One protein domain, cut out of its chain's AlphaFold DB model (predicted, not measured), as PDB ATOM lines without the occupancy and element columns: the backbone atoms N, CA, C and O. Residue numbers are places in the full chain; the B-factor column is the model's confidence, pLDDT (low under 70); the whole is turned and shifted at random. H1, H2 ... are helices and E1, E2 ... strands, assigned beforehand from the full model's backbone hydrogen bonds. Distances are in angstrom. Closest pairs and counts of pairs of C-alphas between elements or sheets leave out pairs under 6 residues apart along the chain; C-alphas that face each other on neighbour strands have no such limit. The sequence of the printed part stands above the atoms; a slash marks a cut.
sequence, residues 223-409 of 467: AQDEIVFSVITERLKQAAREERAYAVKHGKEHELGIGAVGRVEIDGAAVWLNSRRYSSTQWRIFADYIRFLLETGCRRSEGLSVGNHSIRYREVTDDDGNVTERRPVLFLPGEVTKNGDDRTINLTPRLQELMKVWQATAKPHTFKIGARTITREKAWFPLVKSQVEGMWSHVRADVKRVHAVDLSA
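This is residues 223 to 409 of the 467 residues of the protein "Site-specific integrase" of Sphingomonas populi (UniProt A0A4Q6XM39). The core is a group of crossed helices: H1 and H2 lie partly side by side, H5 runs across them, and short H3 packs near the end of H2. From this core a long, twisted hairpin of E3 and E4 reaches away and makes one end of the longest axis, while the far end of H1 makes the other; two smaller hairpins, E1 with E2 beside H1 and E6 with E7 elsewhere, lie at the sides. The printed part has 187 residues with five named helices and seven named strands, in the order H1 E1 E2 H2 H3 E3 E4 E5 H4 E6 E7 H5, and its class is mixed, helices and strands. The sheets are E3 - E4 - E5, E1 - E2 and E6 - E7, each antiparallel. The whole is compact by its radius of gyration of the C-alphas, 18.5 A, yet elongated in outline, spanning 64 by 41 by 39 A.

H1, residues 223 to 249, is followed by the hairpin of E1, residues 264 to 266, and E2, residues 269 to 271, with N 269 and O 266 2.9 A apart. The closest C-alphas of H1 and E2 are Ala 240 and Ala 269, 7.2 A apart. H2, residues 279 to 296, is the hub; its residues 279 to 287 touch H1 at a shallow tilt of 21 degrees, opposite ways, closest at C-alphas Ala 239 and Ser 280, 4.8 A. H3, residues 300 to 305, touches residues 289 to 293 of H2, closest at C-alphas Leu 293 and Gly 303, 6.7 A. E3, residues 311 to 317, E4, residues 323 to 332, and E5, residues 343 to 346, form a meander, each strand the antiparallel neighbour of the one before; this sheet is strongly twisted. N 314 and O 327 are 2.8 A apart, as are N 332 and O 343, within hydrogen-bond range. H4, residues 349 to 361, only grazes this sheet with its residues 352 to 359. Its residues 351 to 354 only just touch residues 288 to 295 of H2, with 3 pairs of C-alphas within 8 A, the closest Phe 292 and Leu 351, 7.2 A. E6, residues 365 to 369, and E7, residues 372 to 376, form a hairpin with N 367 and O 374 2.8 A apart; both are apart from H1 and H2. H5, residues 385 to 403, touches H1 about perpendicular, at 74 degrees, through its residues 395 to 403 and residues 227 to 232 of H1, closest at C-alphas Val 231 and Val 395, 6.5 A. In H1, H2, H3, H4 and H5 every O i to N i+4 pair is within hydrogen-bond range.

H1 begins at C-alpha 223, (-34.835, -20.549, 24.537), and is 39.1 A long. H2 measures 25.4 A, H4 18.8 A and H5 26.1 A. E3 is 19.4 A long; E4, 23.7 A, bends by 50 degrees at residue 328. H5 ends at C-alpha 403, (-27.897, -23.583, 32.292).

The two C-alphas farthest apart are those of Lys 249 and Asp 320, 65.9 A. The printed part has no cut, and its one long link is H1 to E1, 14 residues. Mean pLDDT of the printed part is 77.1; 47 residues are under 70, among them 253 to 279 and 333 to 341.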
ATOM      1  N   ALA A 223     -36.185 -20.231  24.078       87.75
ATOM      2  CA  ALA A 223     -34.835 -20.549  24.537       87.75
ATOM      3  C   ALA A 223     -34.872 -21.661  25.598       87.75
ATOM      4  O   ALA A 223     -34.080 -22.603  25.570       87.75
ATOM      5  N   GLN A 224     -35.854 -21.607  26.496       90.12
ATOM      6  CA  GLN A 224     -36.098 -22.637  27.499       90.12
ATOM      7  C   GLN A 224     -36.493 -23.978  26.868       90.12
ATOM      8  O   GLN A 224     -36.083 -25.022  27.370       90.12
ATOM      9  N   ASP A 225     -37.250 -23.978  25.767       86.56
ATOM     10  CA  ASP A 225     -37.535 -25.192  24.993       86.56
ATOM     11  C   ASP A 225     -36.254 -25.848  24.475       86.56
ATOM     12  O   ASP A 225     -36.060 -27.052  24.651       86.56
ATOM     13  N   GLU A 226     -35.386 -25.067  23.831       89.38
ATOM     14  CA  GLU A 226     -34.120 -25.554  23.280       89.38
ATOM     15  C   GLU A 226     -33.234 -26.140  24.378       89.38
ATOM     16  O   GLU A 226     -32.739 -27.255  24.228       89.38
ATOM     17  N   ILE A 227     -33.144 -25.457  25.522       93.19
ATOM     18  CA  ILE A 227     -32.441 -25.934  26.718       93.19
ATOM     19  C   ILE A 227     -33.053 -27.238  27.260       93.19
ATOM     20  O   ILE A 227     -32.341 -28.182  27.600       93.19
ATOM     21  N   VAL A 228     -34.382 -27.335  27.341       92.62
ATOM     22  CA  VAL A 228     -35.053 -28.561  27.802       92.62
ATOM     23  C   VAL A 228     -34.740 -29.729  26.869       92.62
ATOM     24  O   VAL A 228     -34.430 -30.827  27.335       92.62
ATOM     25  N   PHE A 229     -34.804 -29.517  25.554       90.38
ATOM     26  CA  PHE A 229     -34.543 -30.583  24.592       90.38
ATOM     27  C   PHE A 229     -33.058 -30.929  24.467       90.38
ATOM     28  O   PHE A 229     -32.761 -32.109  24.259       90.38
ATOM     29  N   SER A 230     -32.139 -29.980  24.648       90.44
ATOM     30  CA  SER A 230     -30.701 -30.267  24.694       90.44
ATOM     31  C   SER A 230     -30.370 -31.156  25.895       90.44
ATOM     32  O   SER A 230     -29.762 -32.209  25.725       90.44
ATOM     33  N   VAL A 231     -30.893 -30.834  27.083       93.38
ATOM     34  CA  VAL A 231     -30.729 -31.655  28.294       93.38
ATOM     35  C   VAL A 231     -31.321 -33.055  28.122       93.38
ATOM     36  O   VAL A 231     -30.684 -34.046  28.478       93.38
ATOM     37  N   ILE A 232     -32.529 -33.172  27.559       89.00
ATOM     38  CA  ILE A 232     -33.135 -34.487  27.278       89.00
ATOM     39  C   ILE A 232     -32.266 -35.285  26.294       89.00
ATOM     40  O   ILE A 232     -32.095 -36.493  26.468       89.00
ATOM     41  N   THR A 233     -31.706 -34.617  25.284       85.81
ATOM     42  CA  THR A 233     -30.836 -35.240  24.279       85.81
ATOM     43  C   THR A 233     -29.549 -35.757  24.906       85.81
ATOM     44  O   THR A 233     -29.186 -36.911  24.684       85.81
ATOM     45  N   GLU A 234     -28.903 -34.964  25.757       85.00
ATOM     46  CA  GLU A 234     -27.689 -35.387  26.454       85.00
ATOM     47  C   GLU A 234     -27.942 -36.552  27.412       85.00
ATOM     48  O   GLU A 234     -27.161 -37.502  27.447       85.00
ATOM     49  N   ARG A 235     -29.076 -36.561  28.123       87.06
ATOM     50  CA  ARG A 235     -29.460 -37.706  28.961       87.06
ATOM     51  C   ARG A 235     -29.680 -38.979  28.159       87.06
ATOM     52  O   ARG A 235     -29.267 -40.052  28.593       87.06
ATOM     53  N   LEU A 236     -30.311 -38.868  26.993       83.25
ATOM     54  CA  LEU A 236     -30.484 -39.992  26.082       83.25
ATOM     55  C   LEU A 236     -29.121 -40.526  25.622       83.25
ATOM     56  O   LEU A 236     -28.881 -41.730  25.720       83.25
ATOM     57  N   LYS A 237     -28.217 -39.645  25.172       78.94
ATOM     58  CA  LYS A 237     -26.862 -40.021  24.736       78.94
ATOM     59  C   LYS A 237     -26.065 -40.670  25.863       78.94
ATOM     60  O   LYS A 237     -25.407 -41.685  25.652       78.94
ATOM     61  N   GLN A 238     -26.135 -40.112  27.070       80.19
ATOM     62  CA  GLN A 238     -25.499 -40.684  28.252       80.19
ATOM     63  C   GLN A 238     -26.025 -42.093  28.546       80.19
ATOM     64  O   GLN A 238     -25.224 -43.017  28.660       80.19
ATOM     65  N   ALA A 239     -27.347 -42.276  28.586       78.19
ATOM     66  CA  ALA A 239     -27.951 -43.582  28.823       78.19
ATOM     67  C   ALA A 239     -27.533 -44.616  27.762       78.19
ATOM     68  O   ALA A 239     -27.216 -45.753  28.100       78.19
ATOM     69  N   ALA A 240     -27.459 -44.214  26.489       73.56
ATOM     70  CA  ALA A 240     -26.998 -45.087  25.410       73.56
ATOM     71  C   ALA A 240     -25.521 -45.496  25.573       73.56
ATOM     72  O   ALA A 240     -25.169 -46.656  25.351       73.56
ATOM     73  N   ARG A 241     -24.648 -44.567  25.997       76.56
ATOM     74  CA  ARG A 241     -23.233 -44.859  26.290       76.56
ATOM     75  C   ARG A 241     -23.084 -45.854  27.443       76.56
ATOM     76  O   ARG A 241     -22.317 -46.807  27.321       76.56
ATOM     77  N   GLU A 242     -23.828 -45.660  28.530       77.00
ATOM     78  CA  GLU A 242     -23.808 -46.535  29.711       77.00
ATOM     79  C   GLU A 242     -24.299 -47.953  29.381       77.00
ATOM     80  O   GLU A 242     -23.673 -48.939  29.772       77.00
ATOM     81  N   GLU A 243     -25.374 -48.068  28.603       75.06
ATOM     82  CA  GLU A 243     -25.910 -49.355  28.145       75.06
ATOM     83  C   GLU A 243     -24.928 -50.102  27.248       75.06
ATOM     84  O   GLU A 243     -24.714 -51.304  27.431       75.06
ATOM     85  N   ARG A 244     -24.284 -49.390  26.314       73.06
ATOM     86  CA  ARG A 244     -23.252 -49.973  25.455       73.06
ATOM     87  C   ARG A 244     -22.073 -50.478  26.281       73.06
ATOM     88  O   ARG A 244     -21.666 -51.622  26.107       73.06
ATOM     89  N   ALA A 245     -21.564 -49.666  27.207       73.25
ATOM     90  CA  ALA A 245     -20.461 -50.053  28.084       73.25
ATOM     91  C   ALA A 245     -20.804 -51.290  28.935       73.25
ATOM     92  O   ALA A 245     -19.986 -52.202  29.068       73.25
ATOM     93  N   TYR A 246     -22.029 -51.360  29.466       75.50
ATOM     94  CA  TYR A 246     -22.508 -52.524  30.209       75.50
ATOM     95  C   TYR A 246     -22.537 -53.785  29.342       75.50
ATOM     96  O   TYR A 246     -22.069 -54.839  29.773       75.50
ATOM     97  N   ALA A 247     -23.079 -53.698  28.130       74.56
ATOM     98  CA  ALA A 247     -23.198 -54.852  27.252       74.56
ATOM     99  C   ALA A 247     -21.838 -55.360  26.751       74.56
ATOM    100  O   ALA A 247     -21.630 -56.570  26.777       74.56
ATOM    101  N   VAL A 248     -20.900 -54.467  26.410       73.19
ATOM    102  CA  VAL A 248     -19.503 -54.831  26.098       73.19
ATOM    103  C   VAL A 248     -18.882 -55.595  27.270       73.19
ATOM    104  O   VAL A 248     -18.380 -56.701  27.100       73.19
ATOM    105  N   LYS A 249     -18.998 -55.058  28.495       81.62
ATOM    106  CA  LYS A 249     -18.436 -55.674  29.710       81.62
ATOM    107  C   LYS A 249     -18.960 -57.091  29.985       81.62
ATOM    108  O   LYS A 249     -18.264 -57.876  30.619       81.62
ATOM    109  N   HIS A 250     -20.173 -57.418  29.543       79.94
ATOM    110  CA  HIS A 250     -20.827 -58.699  29.834       79.94
ATOM    111  C   HIS A 250     -21.005 -59.595  28.599       79.94
ATOM    112  O   HIS A 250     -21.775 -60.551  28.668       79.94
ATOM    113  N   GLY A 251     -20.360 -59.289  27.464       77.31
ATOM    114  CA  GLY A 251     -20.509 -60.068  26.224       77.31
ATOM    115  C   GLY A 251     -21.935 -60.065  25.648       77.31
ATOM    116  O   GLY A 251     -22.332 -60.962  24.907       77.31
ATOM    117  N   LYS A 252     -22.739 -59.058  26.004       73.25
ATOM    118  CA  LYS A 252     -24.146 -58.884  25.600       73.25
ATOM    119  C   LYS A 252     -24.298 -57.912  24.436       73.25
ATOM    120  O   LYS A 252     -25.350 -57.311  24.258       73.25
ATOM    121  N   GLU A 253     -23.260 -57.724  23.632       67.31
ATOM    122  CA  GLU A 253     -23.301 -56.810  22.485       67.31
ATOM    123  C   GLU A 253     -24.351 -57.236  21.449       67.31
ATOM    124  O   GLU A 253     -24.989 -56.393  20.828       67.31
ATOM    125  N   HIS A 254     -24.626 -58.538  21.348       62.19
ATOM    126  CA  HIS A 254     -25.740 -59.075  20.567       62.19
ATOM    127  C   HIS A 254     -27.122 -58.678  21.124       62.19
ATOM    128  O   HIS A 254     -28.098 -58.714  20.392       62.19
ATOM    129  N   GLU A 255     -27.245 -58.276  22.396       60.47
ATOM    130  CA  GLU A 255     -28.485 -57.703  22.949       60.47
ATOM    131  C   GLU A 255     -28.621 -56.203  22.608       60.47
ATOM    132  O   GLU A 255     -29.711 -55.636  22.745       60.47
ATOM    133  N   LEU A 256     -27.531 -55.561  22.154       57.41
ATOM    134  CA  LEU A 256     -27.515 -54.192  21.622       57.41
ATOM    135  C   LEU A 256     -27.861 -54.130  20.126       57.41
ATOM    136  O   LEU A 256     -27.996 -53.025  19.597       57.41
ATOM    137  N   GLY A 257     -28.018 -55.274  19.441       41.94
ATOM    138  CA  GLY A 257     -28.335 -55.352  18.013       41.94
ATOM    139  C   GLY A 257     -29.299 -56.491  17.665       41.94
ATOM    140  O   GLY A 257     -29.108 -57.613  18.094       41.94
ATOM    141  N   ILE A 258     -30.271 -56.204  16.785       33.31
ATOM    142  CA  ILE A 258     -31.260 -57.123  16.167       33.31
ATOM    143  C   ILE A 258     -32.591 -57.279  16.946       33.31
ATOM    144  O   ILE A 258     -32.694 -58.018  17.918       33.31
ATOM    145  N   GLY A 259     -33.655 -56.602  16.459       34.47
ATOM    146  CA  GLY A 259     -35.053 -56.885  16.850       34.47
ATOM    147  C   GLY A 259     -36.100 -55.754  16.709       34.47
ATOM    148  O   GLY A 259     -36.596 -55.278  17.724       34.47
ATOM    149  N   ALA A 260     -36.436 -55.344  15.470       30.36
ATOM    150  CA  ALA A 260     -37.679 -54.695  14.959       30.36
ATOM    151  C   ALA A 260     -38.593 -53.910  15.953       30.36
ATOM    152  O   ALA A 260     -39.221 -54.496  16.835       30.36
ATOM    153  N   VAL A 261     -38.828 -52.589  15.866       34.25
ATOM    154  CA  VAL A 261     -39.159 -51.673  14.746       34.25
ATOM    155  C   VAL A 261     -38.746 -50.231  15.160       34.25
ATOM    156  O   VAL A 261     -38.804 -49.918  16.349       34.25
ATOM    157  N   GLY A 262     -38.373 -49.345  14.216       37.94
ATOM    158  CA  GLY A 262     -38.246 -47.885  14.446       37.94
ATOM    159  C   GLY A 262     -36.846 -47.347  14.794       37.94
ATOM    160  O   GLY A 262     -36.698 -46.618  15.771       37.94
ATOM    161  N   ARG A 263     -35.820 -47.706  14.009       41.03
ATOM    162  CA  ARG A 263     -34.423 -47.244  14.154       41.03
ATOM    163  C   ARG A 263     -34.322 -45.724  13.945       41.03
ATOM    164  O   ARG A 263     -34.696 -45.232  12.886       41.03
ATOM    165  N   VAL A 264     -33.764 -45.001  14.917       46.62
ATOM    166  CA  VAL A 264     -33.208 -43.650  14.721       46.62
ATOM    167  C   VAL A 264     -31.761 -43.681  15.209       46.62
ATOM    168  O   VAL A 264     -31.498 -44.166  16.310       46.62
ATOM    169  N   GLU A 265     -30.829 -43.218  14.375       38.56
ATOM    170  CA  GLU A 265     -29.412 -43.101  14.732       38.56
ATOM    171  C   GLU A 265     -29.162 -41.795  15.488       38.56
ATOM    172  O   GLU A 265     -29.604 -40.727  15.066       38.56
ATOM    173  N   ILE A 266     -28.465 -41.883  16.622       41.41
ATOM    174  CA  ILE A 266     -27.971 -40.731  17.382       41.41
ATOM    175  C   ILE A 266     -26.491 -40.989  17.664       41.41
ATOM    176  O   ILE A 266     -26.167 -41.970  18.326       41.41
ATOM    177  N   ASP A 267     -25.599 -40.139  17.146       34.09
ATOM    178  CA  ASP A 267     -24.137 -40.228  17.317       34.09
ATOM    179  C   ASP A 267     -23.559 -41.641  17.057       34.09
ATOM    180  O   ASP A 267     -22.724 -42.146  17.806       34.09
ATOM    181  N   GLY A 268     -24.050 -42.323  16.014       35.91
ATOM    182  CA  GLY A 268     -23.612 -43.681  15.658       35.91
ATOM    183  C   GLY A 268     -24.158 -44.803  16.557       35.91
ATOM    184  O   GLY A 268     -23.729 -45.948  16.425       35.91
ATOM    185  N   ALA A 269     -25.104 -44.509  17.455       32.22
ATOM    186  CA  ALA A 269     -25.801 -45.493  18.281       32.22
ATOM    187  C   ALA A 269     -27.283 -45.613  17.878       32.22
ATOM    188  O   ALA A 269     -28.007 -44.621  17.765       32.22
ATOM    189  N   ALA A 270     -27.746 -46.848  17.670       37.09
ATOM    190  CA  ALA A 270     -29.153 -47.147  17.428       37.09
ATOM    191  C   ALA A 270     -29.947 -47.082  18.745       37.09
ATOM    192  O   ALA A 270     -29.575 -47.725  19.725       37.09
ATOM    193  N   VAL A 271     -31.054 -46.332  18.765       40.47
ATOM    194  CA  VAL A 271     -31.938 -46.217  19.941       40.47
ATOM    195  C   VAL A 271     -33.247 -46.970  19.708       40.47
ATOM    196  O   VAL A 271     -33.881 -46.842  18.662       40.47
ATOM    197  N   TRP A 272     -33.656 -47.754  20.706       49.19
ATOM    198  CA  TRP A 272     -34.835 -48.623  20.686       49.19
ATOM    199  C   TRP A 272     -36.051 -47.863  21.240       49.19
ATOM    200  O   TRP A 272     -35.956 -47.278  22.305       49.19
ATOM    201  N   LEU A 273     -37.214 -47.853  20.577       49.41
ATOM    202  CA  LEU A 273     -38.389 -47.084  21.052       49.41
ATOM    203  C   LEU A 273     -39.367 -47.884  21.936       49.41
ATOM    204  O   LEU A 273     -40.190 -47.307  22.642       49.41
ATOM    205  N   ASN A 274     -39.248 -49.216  21.951       45.81
ATOM    206  CA  ASN A 274     -40.283 -50.116  22.486       45.81
ATOM    207  C   ASN A 274     -39.880 -50.987  23.673       45.81
ATOM    208  O   ASN A 274     -40.733 -51.633  24.289       45.81
ATOM    209  N   SER A 275     -38.593 -51.035  24.000       52.59
ATOM    210  CA  SER A 275     -38.098 -51.776  25.151       52.59
ATOM    211  C   SER A 275     -37.848 -50.811  26.297       52.59
ATOM    212  O   SER A 275     -36.781 -50.211  26.402       52.59
ATOM    213  N   ARG A 276     -38.814 -50.698  27.216       53.38
ATOM    214  CA  ARG A 276     -38.625 -49.962  28.481       53.38
ATOM    215  C   ARG A 276     -37.532 -50.545  29.380       53.38
ATOM    216  O   ARG A 276     -37.271 -49.975  30.433       53.38
ATOM    217  N   ARG A 277     -36.924 -51.666  28.987       58.69
ATOM    218  CA  ARG A 277     -35.792 -52.284  29.680       58.69
ATOM    219  C   ARG A 277     -34.571 -51.365  29.711       58.69
ATOM    220  O   ARG A 277     -33.811 -51.430  30.666       58.69
ATOM    221  N   TYR A 278     -34.426 -50.522  28.695       63.97
ATOM    222  CA  TYR A 278     -33.292 -49.623  28.533       63.97
ATOM    223  C   TYR A 278     -33.671 -48.193  28.934       63.97
ATOM    224  O   TYR A 278     -34.753 -47.698  28.604       63.97
ATOM    225  N   SER A 279     -32.775 -47.539  29.666       69.50
ATOM    226  CA  SER A 279     -32.872 -46.138  30.070       69.50
ATOM    227  C   SER A 279     -32.896 -45.213  28.846       69.50
ATOM    228  O   SER A 279     -33.720 -44.299  28.787       69.50
ATOM    229  N   SER A 280     -32.087 -45.491  27.817       70.12
ATOM    230  CA  SER A 280     -32.037 -44.718  26.565       70.12
ATOM    231  C   SER A 280     -33.389 -44.708  25.845       70.12
ATOM    232  O   SER A 280     -33.889 -43.648  25.459       70.12
ATOM    233  N   THR A 281     -34.051 -45.867  25.775       73.56
ATOM    234  CA  THR A 281     -35.422 -46.011  25.272       73.56
ATOM    235  C   THR A 281     -36.404 -45.161  26.068       73.56
ATOM    236  O   THR A 281     -37.239 -44.471  25.487       73.56
ATOM    237  N   GLN A 282     -36.328 -45.195  27.404       81.38
ATOM    238  CA  GLN A 282     -37.224 -44.408  28.252       81.38
ATOM    239  C   GLN A 282     -37.054 -42.911  27.984       81.38
ATOM    240  O   GLN A 282     -38.056 -42.220  27.790       81.38
ATOM    241  N   TRP A 283     -35.812 -42.420  27.908       84.12
ATOM    242  CA  TRP A 283     -35.505 -41.026  27.572       84.12
ATOM    243  C   TRP A 283     -35.998 -40.632  26.186       84.12
ATOM    244  O   TRP A 283     -36.537 -39.536  26.027       84.12
ATOM    245  N   ARG A 284     -35.911 -41.534  25.206       84.00
ATOM    246  CA  ARG A 284     -36.463 -41.295  23.874       84.00
ATOM    247  C   ARG A 284     -37.992 -41.219  23.877       84.00
ATOM    248  O   ARG A 284     -38.537 -40.236  23.379       84.00
ATOM    249  N   ILE A 285     -38.680 -42.192  24.487       85.56
ATOM    250  CA  ILE A 285     -40.147 -42.167  24.657       85.56
ATOM    251  C   ILE A 285     -40.568 -40.857  25.335       85.56
ATOM    252  O   ILE A 285     -41.543 -40.223  24.939       85.56
ATOM    253  N   PHE A 286     -39.835 -40.453  26.374       90.69
ATOM    254  CA  PHE A 286     -40.099 -39.226  27.107       90.69
ATOM    255  C   PHE A 286     -39.903 -37.981  26.239       90.69
ATOM    256  O   PHE A 286     -40.782 -37.124  26.238       90.69
ATOM    257  N   ALA A 287     -38.823 -37.895  25.459       88.62
ATOM    258  CA  ALA A 287     -38.583 -36.790  24.530       88.62
ATOM    259  C   ALA A 287     -39.742 -36.622  23.536       88.62
ATOM    260  O   ALA A 287     -40.286 -35.524  23.383       88.62
ATOM    261  N   ASP A 288     -40.162 -37.729  22.922       88.69
ATOM    262  CA  ASP A 288     -41.256 -37.759  21.954       88.69
ATOM    263  C   ASP A 288     -42.596 -37.402  22.621       88.69
ATOM    264  O   ASP A 288     -43.390 -36.644  22.063       88.69
ATOM    265  N   TYR A 289     -42.819 -37.844  23.863       92.19
ATOM    266  CA  TYR A 289     -43.993 -37.480  24.656       92.19
ATOM    267  C   TYR A 289     -44.031 -35.986  25.029       92.19
ATOM    268  O   TYR A 289     -45.077 -35.346  24.911       92.19
ATOM    269  N   ILE A 290     -42.909 -35.395  25.457       92.56
ATOM    270  CA  ILE A 290     -42.818 -33.955  25.763       92.56
ATOM    271  C   ILE A 290     -43.073 -33.127  24.498       92.56
ATOM    272  O   ILE A 290     -43.857 -32.174  24.542       92.56
ATOM    273  N   ARG A 291     -42.488 -33.527  23.360       90.06
ATOM    274  CA  ARG A 291     -42.746 -32.908  22.050       90.06
ATOM    275  C   ARG A 291     -44.223 -32.988  21.682       90.06
ATOM    276  O   ARG A 291     -44.831 -31.976  21.344       90.06
ATOM    277  N   PHE A 292     -44.813 -34.171  21.827       91.62
ATOM    278  CA  PHE A 292     -46.228 -34.402  21.578       91.62
ATOM    279  C   PHE A 292     -47.122 -33.469  22.408       91.62
ATOM    280  O   PHE A 292     -48.053 -32.873  21.868       91.62
ATOM    281  N   LEU A 293     -46.845 -33.282  23.703       92.19
ATOM    282  CA  LEU A 293     -47.619 -32.360  24.542       92.19
ATOM    283  C   LEU A 293     -47.497 -30.899  24.084       92.19
ATOM    284  O   LEU A 293     -48.507 -30.193  24.059       92.19
ATOM    285  N   LEU A 294     -46.292 -30.459  23.711       90.12
ATOM    286  CA  LEU A 294     -46.027 -29.093  23.241       90.12
ATOM    287  C   LEU A 294     -46.681 -28.781  21.891       90.12
ATOM    288  O   LEU A 294     -47.057 -27.637  21.647       90.12
ATOM    289  N   GLU A 295     -46.838 -29.774  21.018       88.81
ATOM    290  CA  GLU A 295     -47.399 -29.575  19.675       88.81
ATOM    291  C   GLU A 295     -48.910 -29.832  19.591       88.81
ATOM    292  O   GLU A 295     -49.578 -29.265  18.729       88.81
ATOM    293  N   THR A 296     -49.474 -30.638  20.497       90.06
ATOM    294  CA  THR A 296     -50.917 -30.956  20.505       90.06
ATOM    295  C   THR A 296     -51.709 -30.216  21.576       90.06
ATOM    296  O   THR A 296     -52.936 -30.170  21.518       90.06
ATOM    297  N   GLY A 297     -51.044 -29.717  22.620       89.06
ATOM    298  CA  GLY A 297     -51.715 -29.156  23.785       89.06
ATOM    299  C   GLY A 297     -52.531 -30.179  24.575       89.06
ATOM    300  O   GLY A 297     -53.395 -29.787  25.358       89.06
ATOM    301  N   CYS A 298     -52.318 -31.487  24.408       88.38
ATOM    302  CA  CYS A 298     -53.032 -32.497  25.191       88.38
ATOM    303  C   CYS A 298     -52.791 -32.328  26.699       88.38
ATOM    304  O   CYS A 298     -51.712 -31.941  27.152       88.38
ATOM    305  N   ARG A 299     -53.781 -32.671  27.532       86.69
ATOM    306  CA  ARG A 299     -53.518 -32.873  28.963       86.69
ATOM    307  C   ARG A 299     -52.586 -34.076  29.102       86.69
ATOM    308  O   ARG A 299     -52.730 -35.055  28.380       86.69
ATOM    309  N   ARG A 300     -51.706 -34.061  30.110       88.19
ATOM    310  CA  ARG A 300     -50.804 -35.186  30.425       88.19
ATOM    311  C   ARG A 300     -51.478 -36.561  30.334       88.19
ATOM    312  O   ARG A 300     -50.947 -37.461  29.697       88.19
ATOM    313  N   SER A 301     -52.634 -36.735  30.980       81.50
ATOM    314  CA  SER A 301     -53.343 -38.023  30.978       81.50
ATOM    315  C   SER A 301     -53.884 -38.412  29.608       81.50
ATOM    316  O   SER A 301     -53.836 -39.590  29.289       81.50
ATOM    317  N   GLU A 302     -54.350 -37.442  28.819       87.25
ATOM    318  CA  GLU A 302     -54.831 -37.672  27.450       87.25
ATOM    319  C   GLU A 302     -53.660 -38.092  26.556       87.25
ATOM    320  O   GLU A 302     -53.751 -39.092  25.855       87.25
ATOM    321  N   GLY A 303     -52.514 -37.409  26.664       89.25
ATOM    322  CA  GLY A 303     -51.301 -37.793  25.943       89.25
ATOM    323  C   GLY A 303     -50.789 -39.186  26.318       89.25
ATOM    324  O   GLY A 303     -50.269 -39.889  25.472       89.25
ATOM    325  N   LEU A 304     -50.953 -39.626  27.570       87.62
ATOM    326  CA  LEU A 304     -50.575 -40.990  27.977       87.62
ATOM    327  C   LEU A 304     -51.589 -42.061  27.548       87.62
ATOM    328  O   LEU A 304     -51.281 -43.252  27.636       87.62
ATOM    329  N   SER A 305     -52.799 -41.663  27.144       84.06
ATOM    330  CA  SER A 305     -53.819 -42.581  26.634       84.06
ATOM    331  C   SER A 305     -53.790 -42.735  25.117       84.06
ATOM    332  O   SER A 305     -54.479 -43.618  24.622       84.06
ATOM    333  N   VAL A 306     -53.021 -41.922  24.381       87.25
ATOM    334  CA  VAL A 306     -53.018 -42.008  22.914       87.25
ATOM    335  C   VAL A 306     -52.373 -43.298  22.411       87.25
ATOM    336  O   VAL A 306     -51.417 -43.824  22.990       87.25
ATOM    337  N   GLY A 307     -52.906 -43.792  21.303       86.69
ATOM    338  CA  GLY A 307     -52.434 -44.983  20.618       86.69
ATOM    339  C   GLY A 307     -53.016 -45.079  19.214       86.69
ATOM    340  O   GLY A 307     -53.673 -44.153  18.742       86.69
ATOM    341  N   ASN A 308     -52.857 -46.228  18.553       84.62
ATOM    342  CA  ASN A 308     -53.380 -46.416  17.186       84.62
ATOM    343  C   ASN A 308     -54.899 -46.183  17.103       84.62
ATOM    344  O   ASN A 308     -55.403 -45.691  16.096       84.62
ATOM    345  N   HIS A 309     -55.627 -46.479  18.182       83.44
ATOM    346  CA  HIS A 309     -57.068 -46.248  18.291       83.44
ATOM    347  C   HIS A 309     -57.455 -44.757  18.244       83.44
ATOM    348  O   HIS A 309     -58.606 -44.436  17.941       83.44
ATOM    349  N   SER A 310     -56.513 -43.855  18.533       87.50
ATOM    350  CA  SER A 310     -56.698 -42.404  18.539       87.50
ATOM    351  C   SER A 310     -56.569 -41.781  17.148       87.50
ATOM    352  O   SER A 310     -56.671 -40.567  17.033       87.50
ATOM    353  N   ILE A 311     -56.337 -42.557  16.085       87.31
ATOM    354  CA  ILE A 311     -56.216 -42.012  14.728       87.31
ATOM    355  C   ILE A 311     -57.531 -42.076  13.977       87.31
ATOM    356  O   ILE A 311     -58.197 -43.112  13.927       87.31
ATOM    357  N   ARG A 312     -57.902 -40.942  13.389       88.94
ATOM    358  CA  ARG A 312     -58.996 -40.807  12.427       88.94
ATOM    359  C   ARG A 312     -58.491 -40.035  11.217       88.94
ATOM    360  O   ARG A 312     -57.444 -39.398  11.286       88.94
ATOM    361  N   TYR A 313     -59.241 -40.085  10.127       87.81
ATOM    362  CA  TYR A 313     -58.945 -39.318   8.924       87.81
ATOM    363  C   TYR A 313     -60.052 -38.299   8.703       87.81
ATOM    364  O   TYR A 313     -61.229 -38.621   8.854       87.81
ATOM    365  N   ARG A 314     -59.660 -37.069   8.385       85.31
ATOM    366  CA  ARG A 314     -60.570 -36.018   7.946       85.31
ATOM    367  C   ARG A 314     -60.419 -35.855   6.443       85.31
ATOM    368  O   ARG A 314     -59.304 -35.686   5.955       85.31
ATOM    369  N   GLU A 315     -61.539 -35.896   5.743       88.44
ATOM    370  CA  GLU A 315     -61.593 -35.578   4.321       88.44
ATOM    371  C   GLU A 315     -61.438 -34.068   4.136       88.44
ATOM    372  O   GLU A 315     -62.045 -33.267   4.849       88.44
ATOM    373  N   VAL A 316     -60.556 -33.691   3.222       82.69
ATOM    374  CA  VAL A 316     -60.405 -32.338   2.709       82.69
ATOM    375  C   VAL A 316     -61.100 -32.333   1.363       82.69
ATOM    376  O   VAL A 316     -60.786 -33.166   0.515       82.69
ATOM    377  N   THR A 317     -62.046 -31.421   1.195       86.19
ATOM    378  CA  THR A 317     -62.772 -31.247  -0.058       86.19
ATOM    379  C   THR A 317     -62.313 -29.980  -0.772       86.19
ATOM    380  O   THR A 317     -61.872 -29.031  -0.114       86.19
ATOM    381  N   ASP A 318     -62.375 -29.981  -2.100       85.69
ATOM    382  CA  ASP A 318     -62.317 -28.753  -2.898       85.69
ATOM    383  C   ASP A 318     -63.630 -27.951  -2.794       85.69
ATOM    384  O   ASP A 318     -64.535 -28.305  -2.026       85.69
ATOM    385  N   ASP A 319     -63.702 -26.841  -3.532       85.69
ATOM    386  CA  ASP A 319     -64.863 -25.943  -3.553       85.69
ATOM    387  C   ASP A 319     -66.111 -26.613  -4.162       85.69
ATOM    388  O   ASP A 319     -67.233 -26.241  -3.816       85.69
ATOM    389  N   ASP A 320     -65.919 -27.657  -4.974       84.88
ATOM    390  CA  ASP A 320     -66.981 -28.461  -5.590       84.88
ATOM    391  C   ASP A 320     -67.434 -29.634  -4.695       84.88
ATOM    392  O   ASP A 320     -68.349 -30.385  -5.038       84.88
ATOM    393  N   GLY A 321     -66.820 -29.795  -3.516       83.44
ATOM    394  CA  GLY A 321     -67.147 -30.845  -2.554       83.44
ATOM    395  C   GLY A 321     -66.473 -32.193  -2.827       83.44
ATOM    396  O   GLY A 321     -66.737 -33.155  -2.100       83.44
ATOM    397  N   ASN A 322     -65.576 -32.287  -3.811       86.62
ATOM    398  CA  ASN A 322     -64.832 -33.511  -4.091       86.62
ATOM    399  C   ASN A 322     -63.704 -33.694  -3.080       86.62
ATOM    400  O   ASN A 322     -62.955 -32.767  -2.778       86.62
ATOM    401  N   VAL A 323     -63.545 -34.916  -2.567       86.44
ATOM    402  CA  VAL A 323     -62.466 -35.247  -1.630       86.44
ATOM    403  C   VAL A 323     -61.125 -35.223  -2.363       86.44
ATOM    404  O   VAL A 323     -60.828 -36.108  -3.161       86.44
ATOM    405  N   THR A 324     -60.293 -34.234  -2.048       85.88
ATOM    406  CA  THR A 324     -58.951 -34.059  -2.620       85.88
ATOM    407  C   THR A 324     -57.864 -34.701  -1.766       85.88
ATOM    408  O   THR A 324     -56.828 -35.116  -2.279       85.88
ATOM    409  N   GLU A 325     -58.083 -34.814  -0.455       84.75
ATOM    410  CA  GLU A 325     -57.085 -35.349   0.472       84.75
ATOM    411  C   GLU A 325     -57.748 -35.984   1.702       84.75
ATOM    412  O   GLU A 325     -58.797 -35.542   2.168       84.75
ATOM    413  N   ARG A 326     -57.114 -37.002   2.295       85.44
ATOM    414  CA  ARG A 326     -57.493 -37.545   3.608       85.44
ATOM    415  C   ARG A 326     -56.373 -37.315   4.611       85.44
ATOM    416  O   ARG A 326     -55.366 -38.017   4.595       85.44
ATOM    417  N   ARG A 327     -56.563 -36.360   5.522       83.56
ATOM    418  CA  ARG A 327     -55.550 -35.984   6.520       83.56
ATOM    419  C   ARG A 327     -55.723 -36.753   7.823       83.56
ATOM    420  O   ARG A 327     -56.838 -36.778   8.354       83.56
ATOM    421  N   PRO A 328     -54.652 -37.331   8.394       86.38
ATOM    422  CA  PRO A 328     -54.730 -37.924   9.718       86.38
ATOM    423  C   PRO A 328     -54.968 -36.836  10.772       86.38
ATOM    424  O   PRO A 328     -54.335 -35.780  10.776       86.38
ATOM    425  N   VAL A 329     -55.876 -37.118  11.698       88.62
ATOM    426  CA  VAL A 329     -56.155 -36.295  12.874       88.62
ATOM    427  C   VAL A 329     -56.071 -37.154  14.127       88.62
ATOM    428  O   VAL A 329     -56.443 -38.332  14.133       88.62
ATOM    429  N   LEU A 330     -55.608 -36.544  15.214       89.56
ATOM    430  CA  LEU A 330     -55.655 -37.166  16.525       89.56
ATOM    431  C   LEU A 330     -57.055 -36.986  17.108       89.56
ATOM    432  O   LEU A 330     -57.476 -35.873  17.410       89.56
ATOM    433  N   PHE A 331     -57.764 -38.087  17.287       88.81
ATOM    434  CA  PHE A 331     -59.061 -38.166  17.936       88.81
ATOM    435  C   PHE A 331     -58.906 -38.531  19.413       88.81
ATOM    436  O   PHE A 331     -58.346 -39.571  19.766       88.81
ATOM    437  N   LEU A 332     -59.441 -37.675  20.278       84.56
ATOM    438  CA  LEU A 332     -59.522 -37.884  21.716       84.56
ATOM    439  C   LEU A 332     -60.996 -38.063  22.093       84.56
ATOM    440  O   LEU A 332     -61.736 -37.076  22.054       84.56
ATOM    441  N   PRO A 333     -61.432 -39.284  22.449       69.75
ATOM    442  CA  PRO A 333     -62.814 -39.513  22.841       69.75
ATOM    443  C   PRO A 333     -63.133 -38.807  24.159       69.75
ATOM    444  O   PRO A 333     -62.292 -38.715  25.058       69.75
ATOM    445  N   GLY A 334     -64.372 -38.364  24.313       62.53
ATOM    446  CA  GLY A 334     -64.876 -37.669  25.486       62.53
ATOM    447  C   GLY A 334     -64.615 -38.438  26.771       62.53
ATOM    448  O   GLY A 334     -64.226 -37.830  27.765       62.53
ATOM    449  N   GLU A 335     -64.677 -39.767  26.702       56.00
ATOM    450  CA  GLU A 335     -64.386 -40.719  27.781       56.00
ATOM    451  C   GLU A 335     -62.985 -40.565  28.402       56.00
ATOM    452  O   GLU A 335     -62.809 -40.817  29.593       56.00
ATOM    453  N   VAL A 336     -61.981 -40.139  27.624       57.66
ATOM    454  CA  VAL A 336     -60.617 -39.890  28.135       57.66
ATOM    455  C   VAL A 336     -60.375 -38.420  28.470       57.66
ATOM    456  O   VAL A 336     -59.375 -38.076  29.113       57.66
ATOM    457  N   THR A 337     -61.285 -37.532  28.062       58.22
ATOM    458  CA  THR A 337     -61.221 -36.120  28.426       58.22
ATOM    459  C   THR A 337     -61.859 -35.904  29.793       58.22
ATOM    460  O   THR A 337     -62.874 -36.491  30.149       58.22
ATOM    461  N   LYS A 338     -61.303 -34.975  30.575       56.28
ATOM    462  CA  LYS A 338     -61.885 -34.595  31.876       56.28
ATOM    463  C   LYS A 338     -63.316 -34.044  31.751       56.28
ATOM    464  O   LYS A 338     -64.031 -33.977  32.747       56.28
ATOM    465  N   ASN A 339     -63.692 -33.606  30.552       57.44
ATOM    466  CA  ASN A 339     -64.944 -32.922  30.302       57.44
ATOM    467  C   ASN A 339     -66.003 -33.853  29.703       57.44
ATOM    468  O   ASN A 339     -67.166 -33.568  29.905       57.44
ATOM    469  N   GLY A 340     -65.654 -34.978  29.077       59.62
ATOM    470  CA  GLY A 340     -66.642 -35.877  28.470       59.62
ATOM    471  C   GLY A 340     -66.968 -35.573  27.005       59.62
ATOM    472  O   GLY A 340     -67.844 -36.230  26.457       59.62
ATOM    473  N   ASP A 341     -66.267 -34.627  26.370       69.94
ATOM    474  CA  ASP A 341     -66.529 -34.209  24.985       69.94
ATOM    475  C   ASP A 341     -65.435 -34.726  24.042       69.94
ATOM    476  O   ASP A 341     -64.240 -34.577  24.325       69.94
ATOM    477  N   ASP A 342     -65.845 -35.316  22.919       79.06
ATOM    478  CA  ASP A 342     -64.939 -35.717  21.843       79.06
ATOM    479  C   ASP A 342     -64.222 -34.493  21.266       79.06
ATOM    480  O   ASP A 342     -64.827 -33.436  21.068       79.06
ATOM    481  N   ARG A 343     -62.937 -34.630  20.929       82.50
ATOM    482  CA  ARG A 343     -62.238 -33.604  20.146       82.50
ATOM    483  C   ARG A 343     -61.216 -34.178  19.185       82.50
ATOM    484  O   ARG A 343     -60.620 -35.225  19.433       82.50
ATOM    485  N   THR A 344     -60.990 -33.451  18.097       85.62
ATOM    486  CA  THR A 344     -59.967 -33.775  17.099       85.62
ATOM    487  C   THR A 344     -58.896 -32.696  17.068       85.62
ATOM    488  O   THR A 344     -59.202 -31.509  17.136       85.62
ATOM    489  N   ILE A 345     -57.641 -33.118  16.972       87.38
ATOM    490  CA  ILE A 345     -56.467 -32.249  16.928       87.38
ATOM    491  C   ILE A 345     -55.764 -32.485  15.592       87.38
ATOM    492  O   ILE A 345     -55.478 -33.628  15.221       87.38
ATOM    493  N   ASN A 346     -55.499 -31.398  14.869       85.12
ATOM    494  CA  ASN A 346     -54.703 -31.451  13.648       85.12
ATOM    495  C   ASN A 346     -53.238 -31.702  14.002       85.12
ATOM    496  O   ASN A 346     -52.724 -31.174  14.989       85.12
ATOM    497  N   LEU A 347     -52.572 -32.502  13.181       83.00
ATOM    498  CA  LEU A 347     -51.198 -32.922  13.410       83.00
ATOM    499  C   LEU A 347     -50.257 -32.141  12.504       83.00
ATOM    500  O   LEU A 347     -50.494 -32.039  11.299       83.00
ATOM    501  N   THR A 348     -49.175 -31.625  13.080       83.50
ATOM    502  CA  THR A 348     -48.071 -31.035  12.314       83.50
ATOM    503  C   THR A 348     -47.429 -32.108  11.423       83.50
ATOM    504  O   THR A 348     -47.477 -33.288  11.788       83.50
ATOM    505  N   PRO A 349     -46.800 -31.755  10.286       82.50
ATOM    506  CA  PRO A 349     -46.094 -32.733   9.449       82.50
ATOM    507  C   PRO A 349     -45.076 -33.553  10.252       82.50
ATOM    508  O   PRO A 349     -45.031 -34.778  10.166       82.50
ATOM    509  N   ARG A 350     -44.343 -32.886  11.150       79.56
ATOM    510  CA  ARG A 350     -43.404 -33.529  12.072       79.56
ATOM    511  C   ARG A 350     -44.077 -34.560  12.982       79.56
ATOM    512  O   ARG A 350     -43.542 -35.655  13.154       79.56
ATOM    513  N   LEU A 351     -45.226 -34.232  13.581       82.81
ATOM    514  CA  LEU A 351     -45.969 -35.194  14.397       82.81
ATOM    515  C   LEU A 351     -46.493 -36.356  13.563       82.81
ATOM    516  O   LEU A 351     -46.486 -37.476  14.059       82.81
ATOM    517  N   GLN A 352     -46.918 -36.123  12.322       84.25
ATOM    518  CA  GLN A 352     -47.360 -37.203  11.439       84.25
ATOM    519  C   GLN A 352     -46.230 -38.210  11.188       84.25
ATOM    520  O   GLN A 352     -46.459 -39.412  11.318       84.25
ATOM    521  N   GLU A 353     -45.003 -37.745  10.935       80.50
ATOM    522  CA  GLU A 353     -43.836 -38.630  10.801       80.50
ATOM    523  C   GLU A 353     -43.519 -39.378  12.098       80.50
ATOM    524  O   GLU A 353     -43.370 -40.603  12.097       80.50
ATOM    525  N   LEU A 354     -43.505 -38.672  13.234       79.44
ATOM    526  CA  LEU A 354     -43.324 -39.298  14.546       79.44
ATOM    527  C   LEU A 354     -44.382 -40.385  14.798       79.44
ATOM    528  O   LEU A 354     -44.096 -41.443  15.357       79.44
ATOM    529  N   MET A 355     -45.613 -40.141  14.366       80.31
ATOM    530  CA  MET A 355     -46.729 -41.052  14.563       80.31
ATOM    531  C   MET A 355     -46.663 -42.282  13.677       80.31
ATOM    532  O   MET A 355     -47.027 -43.347  14.159       80.31
ATOM    533  N   LYS A 356     -46.155 -42.188  12.445       79.62
ATOM    534  CA  LYS A 356     -45.899 -43.377  11.615       79.62
ATOM    535  C   LYS A 356     -44.966 -44.349  12.337       79.62
ATOM    536  O   LYS A 356     -45.245 -45.548  12.388       79.62
ATOM    537  N   VAL A 357     -43.916 -43.822  12.979       75.56
ATOM    538  CA  VAL A 357     -42.999 -44.626  13.803       75.56
ATOM    539  C   VAL A 357     -43.754 -45.280  14.957       75.56
ATOM    540  O   VAL A 357     -43.684 -46.499  15.112       75.56
ATOM    541  N   TRP A 358     -44.532 -44.516  15.732       81.44
ATOM    542  CA  TRP A 358     -45.304 -45.061  16.856       81.44
ATOM    543  C   TRP A 358     -46.400 -46.048  16.438       81.44
ATOM    544  O   TRP A 358     -46.647 -47.027  17.133       81.44
ATOM    545  N   GLN A 359     -47.033 -45.852  15.281       78.38
ATOM    546  CA  GLN A 359     -48.066 -46.744  14.764       78.38
ATOM    547  C   GLN A 359     -47.516 -48.113  14.382       78.38
ATOM    548  O   GLN A 359     -48.146 -49.124  14.702       78.38
ATOM    549  N   ALA A 360     -46.347 -48.139  13.736       72.50
ATOM    550  CA  ALA A 360     -45.657 -49.366  13.347       72.50
ATOM    551  C   ALA A 360     -45.066 -50.118  14.552       72.50
ATOM    552  O   ALA A 360     -44.845 -51.327  14.500       72.50
ATOM    553  N   THR A 361     -44.805 -49.402  15.644       66.88
ATOM    554  CA  THR A 361     -44.129 -49.920  16.836       66.88
ATOM    555  C   THR A 361     -45.094 -50.252  17.979       66.88
ATOM    556  O   THR A 361     -44.723 -51.019  18.866       66.88
ATOM    557  N   ALA A 362     -46.327 -49.742  17.971       69.00
ATOM    558  CA  ALA A 362     -47.270 -49.883  19.077       69.00
ATOM    559  C   ALA A 362     -47.590 -51.351  19.412       69.00
ATOM    560  O   ALA A 362     -48.183 -52.083  18.617       69.00
ATOM    561  N   LYS A 363     -47.282 -51.758  20.648       67.88
ATOM    562  CA  LYS A 363     -47.631 -53.069  21.215       67.88
ATOM    563  C   LYS A 363     -48.513 -52.900  22.460       67.88
ATOM    564  O   LYS A 363     -48.580 -51.806  23.029       67.88
ATOM    565  N   PRO A 364     -49.240 -53.943  22.896       68.88
ATOM    566  CA  PRO A 364     -49.872 -53.933  24.209       68.88
ATOM    567  C   PRO A 364     -48.823 -53.742  25.309       68.88
ATOM    568  O   PRO A 364     -47.775 -54.388  25.304       68.88
ATOM    569  N   HIS A 365     -49.104 -52.852  26.258       70.75
ATOM    570  CA  HIS A 365     -48.213 -52.573  27.377       70.75
ATOM    571  C   HIS A 365     -48.931 -52.757  28.705       70.75
ATOM    572  O   HIS A 365     -49.918 -52.077  28.989       70.75
ATOM    573  N   THR A 366     -48.372 -53.620  29.547       72.69
ATOM    574  CA  THR A 366     -48.857 -53.868  30.904       72.69
ATOM    575  C   THR A 366     -48.009 -53.100  31.911       72.69
ATOM    576  O   THR A 366     -46.781 -53.096  31.851       72.69
ATOM    577  N   PHE A 367     -48.670 -52.418  32.838       73.25
ATOM    578  CA  PHE A 367     -48.068 -51.580  33.863       73.25
ATOM    579  C   PHE A 367     -48.497 -52.082  35.235       73.25
ATOM    580  O   PHE A 367     -49.692 -52.241  35.480       73.25
ATOM    581  N   LYS A 368     -47.541 -52.248  36.149       70.19
ATOM    582  CA  LYS A 368     -47.830 -52.431  37.574       70.19
ATOM    583  C   LYS A 368     -47.713 -51.080  38.275       70.19
ATOM    584  O   LYS A 368     -46.678 -50.424  38.185       70.19
ATOM    585  N   ILE A 369     -48.782 -50.642  38.935       64.38
ATOM    586  CA  ILE A 369     -48.811 -49.417  39.743       64.38
ATOM    587  C   ILE A 369     -49.314 -49.802  41.134       64.38
ATOM    588  O   ILE A 369     -50.519 -49.945  41.355       64.38
ATOM    589  N   GLY A 370     -48.378 -50.010  42.063       69.94
ATOM    590  CA  GLY A 370     -48.684 -50.669  43.333       69.94
ATOM    591  C   GLY A 370     -49.264 -52.065  43.081       69.94
ATOM    592  O   GLY A 370     -48.744 -52.807  42.253       69.94
ATOM    593  N   ALA A 371     -50.381 -52.388  43.736       64.81
ATOM    594  CA  ALA A 371     -51.090 -53.660  43.560       64.81
ATOM    595  C   ALA A 371     -51.935 -53.748  42.270       64.81
ATOM    596  O   ALA A 371     -52.503 -54.795  41.977       64.81
ATOM    597  N   ARG A 372     -52.069 -52.658  41.500       59.53
ATOM    598  CA  ARG A 372     -52.924 -52.621  40.303       59.53
ATOM    599  C   ARG A 372     -52.131 -52.940  39.042       59.53
ATOM    600  O   ARG A 372     -51.076 -52.351  38.805       59.53
ATOM    601  N   THR A 373     -52.714 -53.779  38.191       70.00
ATOM    602  CA  THR A 373     -52.230 -54.047  36.835       70.00
ATOM    603  C   THR A 373     -53.102 -53.296  35.835       70.00
ATOM    604  O   THR A 373     -54.320 -53.438  35.838       70.00
ATOM    605  N   ILE A 374     -52.485 -52.470  34.994       68.50
ATOM    606  CA  ILE A 374     -53.159 -51.730  33.925       68.50
ATOM    607  C   ILE A 374     -52.565 -52.185  32.603       68.50
ATOM    608  O   ILE A 374     -51.367 -52.023  32.393       68.50
ATOM    609  N   THR A 375     -53.397 -52.681  31.697       71.62
ATOM    610  CA  THR A 375     -52.992 -52.987  30.321       71.62
ATOM    611  C   THR A 375     -53.502 -51.886  29.403       71.62
ATOM    612  O   THR A 375     -54.670 -51.509  29.467       71.62
ATOM    613  N   ARG A 376     -52.623 -51.332  28.567       73.62
ATOM    614  CA  ARG A 376     -53.000 -50.401  27.500       73.62
ATOM    615  C   ARG A 376     -52.713 -51.039  26.157       73.62
ATOM    616  O   ARG A 376     -51.561 -51.331  25.836       73.62
ATOM    617  N   GLU A 377     -53.761 -51.228  25.374       67.75
ATOM    618  CA  GLU A 377     -53.645 -51.764  24.027       67.75
ATOM    619  C   GLU A 377     -53.111 -50.687  23.078       67.75
ATOM    620  O   GLU A 377     -53.710 -49.621  22.920       67.75
ATOM    621  N   LYS A 378     -51.965 -50.972  22.444       69.12
ATOM    622  CA  LYS A 378     -51.365 -50.151  21.378       69.12
ATOM    623  C   LYS A 378     -51.110 -48.686  21.777       69.12
ATOM    624  O   LYS A 378     -51.326 -47.788  20.963       69.12
ATOM    625  N   ALA A 379     -50.680 -48.438  23.017       78.88
ATOM    626  CA  ALA A 379     -50.300 -47.099  23.478       78.88
ATOM    627  C   ALA A 379     -48.987 -46.648  22.822       78.88
ATOM    628  O   ALA A 379     -48.031 -47.418  22.795       78.88
ATOM    629  N   TRP A 380     -48.929 -45.401  22.349       83.25
ATOM    630  CA  TRP A 380     -47.706 -44.852  21.747       83.25
ATOM    631  C   TRP A 380     -46.661 -44.501  22.792       83.25
ATOM    632  O   TRP A 380     -45.505 -44.843  22.641       83.25
ATOM    633  N   PHE A 381     -47.057 -43.868  23.893       86.50
ATOM    634  CA  PHE A 381     -46.115 -43.504  24.949       86.50
ATOM    635  C   PHE A 381     -46.341 -44.413  26.145       86.50
ATOM    636  O   PHE A 381     -47.222 -44.133  26.971       86.50
ATOM    637  N   PRO A 382     -45.584 -45.513  26.280       83.19
ATOM    638  CA  PRO A 382     -45.793 -46.449  27.362       83.19
ATOM    639  C   PRO A 382     -45.199 -45.921  28.678       83.19
ATOM    640  O   PRO A 382     -44.399 -46.581  29.321       83.19
ATOM    641  N   LEU A 383     -45.596 -44.729  29.118       85.25
ATOM    642  CA  LEU A 383     -45.194 -44.125  30.387       85.25
ATOM    643  C   LEU A 383     -46.386 -44.043  31.348       85.25
ATOM    644  O   LEU A 383     -47.557 -43.941  30.957       85.25
ATOM    645  N   VAL A 384     -46.090 -44.062  32.646       85.12
ATOM    646  CA  VAL A 384     -47.053 -43.685  33.692       85.12
ATOM    647  C   VAL A 384     -46.766 -42.284  34.212       85.12
ATOM    648  O   VAL A 384     -45.681 -41.738  34.036       85.12
ATOM    649  N   LYS A 385     -47.755 -41.685  34.884       86.56
ATOM    650  CA  LYS A 385     -47.668 -40.305  35.384       86.56
ATOM    651  C   LYS A 385     -46.441 -40.066  36.268       86.56
ATOM    652  O   LYS A 385     -45.807 -39.033  36.097       86.56
ATOM    653  N   SER A 386     -46.118 -41.007  37.155       84.38
ATOM    654  CA  SER A 386     -44.959 -40.915  38.051       84.38
ATOM    655  C   SER A 386     -43.629 -40.997  37.302       84.38
ATOM    656  O   SER A 386     -42.711 -40.264  37.643       84.38
ATOM    657  N   GLN A 387     -43.534 -41.817  36.248       88.25
ATOM    658  CA  GLN A 387     -42.343 -41.876  35.391       88.25
ATOM    659  C   GLN A 387     -42.110 -40.534  34.700       88.25
ATOM    660  O   GLN A 387     -41.018 -39.989  34.779       88.25
ATOM    661  N   VAL A 388     -43.155 -39.951  34.103       92.12
ATOM    662  CA  VAL A 388     -43.064 -38.618  33.485       92.12
ATOM    663  C   VAL A 388     -42.632 -37.564  34.514       92.12
ATOM    664  O   VAL A 388     -41.808 -36.710  34.205       92.12
ATOM    665  N   GLU A 389     -43.173 -37.602  35.734       90.44
ATOM    666  CA  GLU A 389     -42.811 -36.656  36.799       90.44
ATOM    667  C   GLU A 389     -41.366 -36.820  37.282       90.44
ATOM    668  O   GLU A 389     -40.686 -35.810  37.462       90.44
ATOM    669  N   GLY A 390     -40.888 -38.055  37.444       91.88
ATOM    670  CA  GLY A 390     -39.502 -38.341  37.819       91.88
ATOM    671  C   GLY A 390     -38.512 -37.947  36.723       91.88
ATOM    672  O   GLY A 390     -37.540 -37.248  36.973       91.88
ATOM    673  N   MET A 391     -38.793 -38.289  35.468       93.56
ATOM    674  CA  MET A 391     -37.944 -37.870  34.349       93.56
ATOM    675  C   MET A 391     -37.926 -36.345  34.196       93.56
ATOM    676  O   MET A 391     -36.871 -35.750  33.994       93.56
ATOM    677  N   TRP A 392     -39.069 -35.680  34.387       95.00
ATOM    678  CA  TRP A 392     -39.127 -34.220  34.382       95.00
ATOM    679  C   TRP A 392     -38.374 -33.587  35.559       95.00
ATOM    680  O   TRP A 392     -37.792 -32.517  35.398       95.00
ATOM    681  N   SER A 393     -38.346 -34.207  36.746       93.88
ATOM    682  CA  SER A 393     -37.550 -33.679  37.863       93.88
ATOM    683  C   SER A 393     -36.055 -33.716  37.553       93.88
ATOM    684  O   SER A 393     -35.375 -32.729  37.829       93.88
ATOM    685  N   HIS A 394     -35.575 -34.775  36.897       94.00
ATOM    686  CA  HIS A 394     -34.203 -34.864  36.398       94.00
ATOM    687  C   HIS A 394     -33.889 -33.789  35.351       94.00
ATOM    688  O   HIS A 394     -32.850 -33.141  35.449       94.00
ATOM    689  N   VAL A 395     -34.804 -33.534  34.405       94.88
ATOM    690  CA  VAL A 395     -34.652 -32.429  33.441       94.88
ATOM    691  C   VAL A 395     -34.537 -31.091  34.161       94.88
ATOM    692  O   VAL A 395     -33.602 -30.346  33.904       94.88
ATOM    693  N   ARG A 396     -35.434 -30.783  35.105       94.62
ATOM    694  CA  ARG A 396     -35.374 -29.511  35.849       94.62
ATOM    695  C   ARG A 396     -34.075 -29.356  36.636       94.62
ATOM    696  O   ARG A 396     -33.525 -28.261  36.677       94.62
ATOM    697  N   ALA A 397     -33.605 -30.434  37.264       93.69
ATOM    698  CA  ALA A 397     -32.356 -30.425  38.014       93.69
ATOM    699  C   ALA A 397     -31.157 -30.136  37.100       93.69
ATOM    700  O   ALA A 397     -30.324 -29.299  37.437       93.69
ATOM    701  N   ASP A 398     -31.102 -30.765  35.927       94.81
ATOM    702  CA  ASP A 398     -30.030 -30.529  34.961       94.81
ATOM    703  C   ASP A 398     -30.102 -29.167  34.302       94.81
ATOM    704  O   ASP A 398     -29.072 -28.519  34.178       94.81
ATOM    705  N   VAL A 399     -31.290 -28.701  33.921       94.94
ATOM    706  CA  VAL A 399     -31.453 -27.354  33.368       94.94
ATOM    707  C   VAL A 399     -30.962 -26.311  34.374       94.94
ATOM    708  O   VAL A 399     -30.189 -25.424  34.015       94.94
ATOM    709  N   LYS A 400     -31.314 -26.466  35.655       94.88
ATOM    710  CA  LYS A 400     -30.810 -25.594  36.719       94.88
ATOM    711  C   LYS A 400     -29.294 -25.705  36.891       94.88
ATOM    712  O   LYS A 400     -28.629 -24.691  37.057       94.88
ATOM    713  N   ARG A 401     -28.743 -26.920  36.858       95.50
ATOM    714  CA  ARG A 401     -27.312 -27.180  37.077       95.50
ATOM    715  C   ARG A 401     -26.428 -26.716  35.916       95.50
ATOM    716  O   ARG A 401     -25.352 -26.194  36.163       95.50
ATOM    717  N   VAL A 402     -26.852 -26.954  34.677       95.56
ATOM    718  CA  VAL A 402     -26.052 -26.746  33.456       95.56
ATOM    719  C   VAL A 402     -26.284 -25.360  32.859       95.56
ATOM    720  O   VAL A 402     -25.349 -24.758  32.347       95.56
ATOM    721  N   HIS A 403     -27.510 -24.838  32.944       93.44
ATOM    722  CA  HIS A 403     -27.897 -23.583  32.292       93.44
ATOM    723  C   HIS A 403     -28.311 -22.477  33.273       93.44
ATOM    724  O   HIS A 403     -28.677 -21.395  32.830       93.44
ATOM    725  N   ALA A 404     -28.290 -22.729  34.589       93.31
ATOM    726  CA  ALA A 404     -28.730 -21.781  35.623       93.31
ATOM    727  C   ALA A 404     -30.181 -21.270  35.460       93.31
ATOM    728  O   ALA A 404     -30.552 -20.242  36.024       93.31
ATOM    729  N   VAL A 405     -31.033 -22.007  34.734       90.75
ATOM    730  CA  VAL A 405     -32.448 -21.659  34.521       90.75
ATOM    731  C   VAL A 405     -33.336 -22.382  35.537       90.75
ATOM    732  O   VAL A 405     -33.282 -23.608  35.664       90.75
ATOM    733  N   ASP A 406     -34.197 -21.646  36.253       88.69
ATOM    734  CA  ASP A 406     -35.160 -22.245  37.184       88.69
ATOM    735  C   ASP A 406     -36.479 -22.627  36.498       88.69
ATOM    736  O   ASP A 406     -37.312 -21.788  36.162       88.69
ATOM    737  N   LEU A 407     -36.705 -23.935  36.368       88.75
ATOM    738  CA  LEU A 407     -37.955 -24.507  35.863       88.75
ATOM    739  C   LEU A 407     -38.847 -25.070  36.987       88.75
ATOM    740  O   LEU A 407     -39.741 -25.880  36.723       88.75
ATOM    741  N   SER A 408     -38.629 -24.694  38.254       84.19
ATOM    742  CA  SER A 408     -39.362 -25.212  39.424       84.19
ATOM    743  C   SER A 408     -40.887 -25.088  39.297       84.19
ATOM    744  O   SER A 408     -41.621 -26.008  39.684       84.19
ATOM    745  N   ALA A 409     -41.363 -24.000  38.690       81.12
ATOM    746  CA  ALA A 409     -42.778 -23.740  38.453       81.12
ATOM    747  C   ALA A 409     -43.374 -24.587  37.317       81.12
ATOM    748  O   ALA A 409     -44.588 -24.810  37.310       81.12
TER     749      ALA A 409